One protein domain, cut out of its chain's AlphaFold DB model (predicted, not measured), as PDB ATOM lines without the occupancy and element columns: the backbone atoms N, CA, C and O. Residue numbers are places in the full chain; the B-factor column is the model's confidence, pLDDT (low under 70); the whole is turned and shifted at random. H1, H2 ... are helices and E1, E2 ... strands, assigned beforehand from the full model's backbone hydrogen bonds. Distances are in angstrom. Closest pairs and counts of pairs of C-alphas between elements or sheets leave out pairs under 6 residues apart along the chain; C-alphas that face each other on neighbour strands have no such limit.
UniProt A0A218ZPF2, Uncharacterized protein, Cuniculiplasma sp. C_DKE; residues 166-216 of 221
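This is residues 166 to 216 of the 221 residues of an uncharacterized protein of Cuniculiplasma sp. C_DKE (UniProt A0A218ZPF2). A small three-stranded antiparallel sheet, E4 - E1 - E5, has helix H1 over one face, while the hairpin E2 and E3 sits off to one side, apart from the sheet. The printed part has 51 residues, with five named strands and one named helix, in the order E1 E2 E3 E4 H1 E5, mixed in class. It is compact, with a radius of gyration of the C-alphas of 9.7 A and spans of 27 by 23 by 17 A.

E1, residues 167 to 172, starts at C-alpha (379.225, -270.499, 150.607) and is 15.0 A long. E2 is residues 179 to 181, E3 184 to 186, E4 193 to 197 with 13.4 A, and H1 198 to 206 with 11.9 A. E5, residues 210 to 212, ends at (375.088, -278.198, 156.896).

N 170 of E1 and O 194 of E4 are 2.9 A apart; N 171 of E1 and O 211 of E5, 2.8 A. H1 is on the sheet, over E1 and E5, height 7.7 A; C-alphas 204 and 210 are its closest to E5, 5.3 A. E4, H1 and E5 form a split strand-helix-strand unit, E1 between its strands, with a right-handed crossover. In the hairpin, N 179 and O 186 are 2.9 A apart. In H1 every O i to N i+4 pair is within hydrogen-bond range.

The farthest C-alphas, Leu 177 and Glu 216, are 28.5 A apart. The printed part has no cut and no long link. Residues 182 to 184 and 215 to 216 have pLDDT under 70.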
ATOM      1  N   LYS A 166     382.554-267.378 151.475       74.69
ATOM      2  CA  LYS A 166     382.516-268.835 151.446       74.69
ATOM      3  C   LYS A 166     381.065-269.250 151.614       74.69
ATOM      4  O   LYS A 166     380.393-268.836 152.556       74.69
ATOM      5  N   MET A 167     380.593-270.027 150.655       80.94
ATOM      6  CA  MET A 167     379.225-270.499 150.607       80.94
ATOM      7  C   MET A 167     379.173-271.952 151.074       80.94
ATOM      8  O   MET A 167     379.993-272.776 150.662       80.94
ATOM      9  N   SER A 168     378.182-272.267 151.897       84.06
ATOM     10  CA  SER A 168     377.902-273.610 152.397       84.06
ATOM     11  C   SER A 168     376.554-274.103 151.875       84.06
ATOM     12  O   SER A 168     375.592-273.345 151.765       84.06
ATOM     13  N   THR A 169     376.464-275.407 151.598       85.50
ATOM     14  CA  THR A 169     375.178-276.069 151.336       85.50
ATOM     15  C   THR A 169     374.499-276.415 152.654       85.50
ATOM     16  O   THR A 169     375.101-277.039 153.536       85.50
ATOM     17  N   VAL A 170     373.232-276.039 152.787       86.75
ATOM     18  CA  VAL A 170     372.424-276.335 153.971       86.75
ATOM     19  C   VAL A 170     371.072-276.909 153.584       86.75
ATOM     20  O   VAL A 170     370.505-276.524 152.568       86.75
ATOM     21  N   SER A 171     370.541-277.799 154.422       86.56
ATOM     22  CA  SER A 171     369.132-278.191 154.393       86.56
ATOM     23  C   SER A 171     368.365-277.489 155.501       86.56
ATOM     24  O   SER A 171     368.779-277.506 156.664       86.56
ATOM     25  N   VAL A 172     367.251-276.869 155.133       87.69
ATOM     26  CA  VAL A 172     366.376-276.106 156.020       87.69
ATOM     27  C   VAL A 172     365.442-277.065 156.759       87.69
ATOM     28  O   VAL A 172     364.726-277.860 156.151       87.69
ATOM     29  N   THR A 173     365.434-277.016 158.090       84.44
ATOM     30  CA  THR A 173     364.679-277.958 158.938       84.44
ATOM     31  C   THR A 173     363.311-277.429 159.370       84.44
ATOM     32  O   THR A 173     362.457-278.217 159.794       84.44
ATOM     33  N   ALA A 174     363.082-276.121 159.254       79.69
ATOM     34  CA  ALA A 174     361.828-275.449 159.578       79.69
ATOM     35  C   ALA A 174     361.678-274.164 158.751       79.69
ATOM     36  O   ALA A 174     362.682-273.560 158.382       79.69
ATOM     37  N   ASP A 175     360.435-273.749 158.495       79.94
ATOM     38  CA  ASP A 175     360.158-272.493 157.795       79.94
ATOM     39  C   ASP A 175     360.744-271.313 158.569       79.94
ATOM     40  O   ASP A 175     360.645-271.244 159.801       79.94
ATOM     41  N   PHE A 176     361.357-270.385 157.841       77.88
ATOM     42  CA  PHE A 176     362.010-269.226 158.428       77.88
ATOM     43  C   PHE A 176     361.583-267.938 157.726       77.88
ATOM     44  O   PHE A 176     361.189-267.941 156.559       77.88
ATOM     45  N   LEU A 177     361.644-266.820 158.454       73.81
ATOM     46  CA  LEU A 177     361.398-265.506 157.861       73.81
ATOM     47  C   LEU A 177     362.464-265.208 156.788       73.81
ATOM     48  O   LEU A 177     363.595-265.681 156.927       73.81
ATOM     49  N   PRO A 178     362.133-264.426 155.744       78.25
ATOM     50  CA  PRO A 178     363.085-264.093 154.689       78.25
ATOM     51  C   PRO A 178     364.368-263.470 155.253       78.25
ATOM     52  O   PRO A 178     364.308-262.581 156.106       78.25
ATOM     53  N   VAL A 179     365.526-263.942 154.786       77.50
ATOM     54  CA  VAL A 179     366.843-263.462 155.228       77.50
ATOM     55  C   VAL A 179     367.478-262.640 154.115       77.50
ATOM     56  O   VAL A 179     367.859-263.191 153.085       77.50
ATOM     57  N   ALA A 180     367.619-261.336 154.343       70.00
ATOM     58  CA  ALA A 180     368.375-260.448 153.466       70.00
ATOM     59  C   ALA A 180     369.878-260.579 153.743       70.00
ATOM     60  O   ALA A 180     370.321-260.524 154.894       70.00
ATOM     61  N   THR A 181     370.666-260.757 152.687       76.38
ATOM     62  CA  THR A 181     372.131-260.888 152.747       76.38
ATOM     63  C   THR A 181     372.799-259.962 151.733       76.38
ATOM     64  O   THR A 181     372.141-259.440 150.837       76.38
ATOM     65  N   SER A 182     374.124-259.811 151.819       69.88
ATOM     66  CA  SER A 182     374.957-259.110 150.824       69.88
ATOM     67  C   SER A 182     374.805-259.656 149.395       69.88
ATOM     68  O   SER A 182     375.105-258.947 148.435       69.88
ATOM     69  N   VAL A 183     374.335-260.900 149.246       67.56
ATOM     70  CA  VAL A 183     374.187-261.602 147.962       67.56
ATOM     71  C   VAL A 183     372.732-261.599 147.460       67.56
ATOM     72  O   VAL A 183     372.491-261.837 146.278       67.56
ATOM     73  N   GLY A 184     371.763-261.290 148.326       69.94
ATOM     74  CA  GLY A 184     370.335-261.240 148.001       69.94
ATOM     75  C   GLY A 184     369.427-261.744 149.126       69.94
ATOM     76  O   GLY A 184     369.900-262.139 150.197       69.94
ATOM     77  N   ASP A 185     368.121-261.741 148.860       79.19
ATOM     78  CA  ASP A 185     367.085-262.191 149.793       79.19
ATOM     79  C   ASP A 185     366.781-263.683 149.623       79.19
ATOM     80  O   ASP A 185     366.499-264.158 148.520       79.19
ATOM     81  N   PHE A 186     366.783-264.422 150.733       80.06
ATOM     82  CA  PHE A 186     366.509-265.856 150.762       80.06
ATOM     83  C   PHE A 186     365.193-266.151 151.479       80.06
ATOM     84  O   PHE A 186     365.020-265.819 152.652       80.06
ATOM     85  N   TYR A 187     364.287-266.834 150.784       84.06
ATOM     86  CA  TYR A 187     363.023-267.338 151.318       84.06
ATOM     87  C   TYR A 187     363.213-268.825 151.618       84.06
ATOM     88  O   TYR A 187     363.333-269.625 150.694       84.06
ATOM     89  N   LEU A 188     363.343-269.174 152.898       86.06
ATOM     90  CA  LEU A 188     363.743-270.513 153.332       86.06
ATOM     91  C   LEU A 188     362.532-271.303 153.829       86.06
ATOM     92  O   LEU A 188     361.961-270.972 154.873       86.06
ATOM     93  N   HIS A 189     362.177-272.369 153.111       84.56
ATOM     94  CA  HIS A 189     361.112-273.284 153.502       84.56
ATOM     95  C   HIS A 189     361.668-274.602 154.032       84.56
ATOM     96  O   HIS A 189     362.757-275.057 153.675       84.56
ATOM     97  N   LYS A 190     360.904-275.251 154.908       85.50
ATOM     98  CA  LYS A 190     361.257-276.555 155.459       85.50
ATOM     99  C   LYS A 190     361.437-277.588 154.343       85.50
ATOM    100  O   LYS A 190     360.502-277.889 153.608       85.50
ATOM    101  N   GLY A 191     362.604-278.224 154.321       80.88
ATOM    102  CA  GLY A 191     362.974-279.245 153.342       80.88
ATOM    103  C   GLY A 191     363.824-278.718 152.188       80.88
ATOM    104  O   GLY A 191     364.388-279.532 151.458       80.88
ATOM    105  N   ASP A 192     363.983-277.400 152.054       83.69
ATOM    106  CA  ASP A 192     364.813-276.818 151.002       83.69
ATOM    107  C   ASP A 192     366.296-277.145 151.211       83.69
ATOM    108  O   ASP A 192     366.787-277.198 152.343       83.69
ATOM    109  N   ILE A 193     367.022-277.325 150.105       85.12
ATOM    110  CA  ILE A 193     368.486-277.376 150.083       85.12
ATOM    111  C   ILE A 193     368.971-276.118 149.369       85.12
ATOM    112  O   ILE A 193     368.713-275.937 148.179       85.12
ATOM    113  N   VAL A 194     369.667-275.248 150.094       84.75
ATOM    114  CA  VAL A 194     370.090-273.931 149.601       84.75
ATOM    115  C   VAL A 194     371.583-273.710 149.810       84.75
ATOM    116  O   VAL A 194     372.211-274.316 150.682       84.75
ATOM    117  N   PHE A 195     372.151-272.830 148.991       86.62
ATOM    118  CA  PHE A 195     373.549-272.421 149.066       86.62
ATOM    119  C   PHE A 195     373.606-271.016 149.669       86.62
ATOM    120  O   PHE A 195     373.103-270.072 149.061       86.62
ATOM    121  N   LEU A 196     374.147-270.896 150.882       86.94
ATOM    122  CA  LEU A 196     374.128-269.658 151.666       86.94
ATOM    123  C   LEU A 196     375.536-269.254 152.108       86.94
ATOM    124  O   LEU A 196     376.373-270.136 152.324       86.94
ATOM    125  N   PRO A 197     375.787-267.953 152.341       88.00
ATOM    126  CA  PRO A 197     377.021-267.503 152.972       88.00
ATOM    127  C   PRO A 197     377.250-268.195 154.324       88.00
ATOM    128  O   PRO A 197     376.303-268.467 155.073       88.00
ATOM    129  N   ASP A 198     378.510-268.473 154.656       82.75
ATOM    130  CA  ASP A 198     378.895-269.153 155.901       82.75
ATOM    131  C   ASP A 198     378.387-268.417 157.145       82.75
ATOM    132  O   ASP A 198     377.891-269.053 158.076       82.75
ATOM    133  N   THR A 199     378.415-267.084 157.124       82.56
ATOM    134  CA  THR A 199     377.927-266.216 158.207       82.56
ATOM    135  C   THR A 199     376.456-266.478 158.532       82.56
ATOM    136  O   THR A 199     376.083-266.657 159.691       82.56
ATOM    137  N   VAL A 200     375.611-266.573 157.507       83.38
ATOM    138  CA  VAL A 200     374.176-266.853 157.651       83.38
ATOM    139  C   VAL A 200     373.947-268.311 158.018       83.38
ATOM    140  O   VAL A 200     373.116-268.626 158.869       83.38
ATOM    141  N   THR A 201     374.728-269.206 157.421       85.00
ATOM    142  CA  THR A 201     374.665-270.632 157.716       85.00
ATOM    143  C   THR A 201     374.938-270.919 159.194       85.00
ATOM    144  O   THR A 201     374.203-271.684 159.817       85.00
ATOM    145  N   GLU A 202     375.964-270.308 159.784       84.00
ATOM    146  CA  GLU A 202     376.296-270.478 161.202       84.00
ATOM    147  C   GLU A 202     375.160-270.007 162.120       84.00
ATOM    148  O   GLU A 202     374.825-270.676 163.105       84.00
ATOM    149  N   ILE A 203     374.493-268.906 161.761       83.88
ATOM    150  CA  ILE A 203     373.325-268.394 162.488       83.88
ATOM    151  C   ILE A 203     372.151-269.378 162.399       83.88
ATOM    152  O   ILE A 203     371.533-269.703 163.417       83.88
ATOM    153  N   LEU A 204     371.844-269.894 161.208       84.50
ATOM    154  CA  LEU A 204     370.725-270.822 161.017       84.50
ATOM    155  C   LEU A 204     370.971-272.175 161.697       84.50
ATOM    156  O   LEU A 204     370.057-272.738 162.304       84.50
ATOM    157  N   VAL A 205     372.206-272.678 161.653       86.00
ATOM    158  CA  VAL A 205     372.595-273.940 162.298       86.00
ATOM    159  C   VAL A 205     372.601-273.809 163.819       86.00
ATOM    160  O   VAL A 205     372.032-274.660 164.503       86.00
ATOM    161  N   SER A 206     373.173-272.732 164.369       85.25
ATOM    162  CA  SER A 206     373.195-272.502 165.825       85.25
ATOM    163  C   SER A 206     371.788-272.400 166.420       85.25
ATOM    164  O   SER A 206     371.534-272.896 167.518       85.25
ATOM    165  N   ARG A 207     370.843-271.833 165.663       83.44
ATOM    166  CA  ARG A 207     369.431-271.715 166.046       83.44
ATOM    167  C   ARG A 207     368.572-272.931 165.677       83.44
ATOM    168  O   ARG A 207     367.373-272.909 165.936       83.44
ATOM    169  N   LYS A 208     369.169-274.001 165.135       84.38
ATOM    170  CA  LYS A 208     368.508-275.262 164.735       84.38
ATOM    171  C   LYS A 208     367.459-275.128 163.616       84.38
ATOM    172  O   LYS A 208     366.596-275.997 163.488       84.38
ATOM    173  N   TYR A 209     367.557-274.083 162.792       84.00
ATOM    174  CA  TYR A 209     366.704-273.871 161.611       84.00
ATOM    175  C   TYR A 209     367.279-274.482 160.325       84.00
ATOM    176  O   TYR A 209     366.557-274.636 159.342       84.00
ATOM    177  N   ALA A 210     368.562-274.852 160.318       87.25
ATOM    178  CA  ALA A 210     369.189-275.540 159.196       87.25
ATOM    179  C   ALA A 210     370.282-276.518 159.651       87.25
ATOM    180  O   ALA A 210     370.771-276.458 160.782       87.25
ATOM    181  N   ARG A 211     370.696-277.409 158.749       87.25
ATOM    182  CA  ARG A 211     371.824-278.331 158.925       87.25
ATOM    183  C   ARG A 211     372.765-278.229 157.726       87.25
ATOM    184  O   ARG A 211     372.304-278.325 156.595       87.25
ATOM    185  N   LYS A 212     374.075-278.083 157.964       85.88
ATOM    186  CA  LYS A 212     375.088-278.198 156.896       85.88
ATOM    187  C   LYS A 212     375.066-279.614 156.314       85.88
ATOM    188  O   LYS A 212     375.051-280.582 157.076       85.88
ATOM    189  N   ILE A 213     375.076-279.717 154.989       84.62
ATOM    190  CA  ILE A 213     375.173-280.986 154.258       84.62
ATOM    191  C   ILE A 213     376.420-280.931 153.377       84.62
ATOM    192  O   ILE A 213     376.710-279.898 152.773       84.62
ATOM    193  N   LEU A 214     377.166-282.033 153.310       76.75
ATOM    194  CA  LEU A 214     378.251-282.189 152.348       76.75
ATOM    195  C   LEU A 214     377.661-282.685 151.026       76.75
ATOM    196  O   LEU A 214     376.840-283.597 151.020       76.75
ATOM    197  N   LEU A 215     378.083-282.112 149.896       62.38
ATOM    198  CA  LEU A 215     377.589-282.489 148.561       62.38
ATOM    199  C   LEU A 215     377.684-284.003 148.274       62.38
ATOM    200  O   LEU A 215     376.872-284.540 147.525       62.38
ATOM    201  N   GLU A 216     378.627-284.702 148.908       65.31
ATOM    202  CA  GLU A 216     378.803-286.155 148.798       65.31
ATOM    203  C   GLU A 216     377.628-286.970 149.375       65.31
ATOM    204  O   GLU A 216     377.380-288.087 148.915       65.31
TER     205      GLU A 216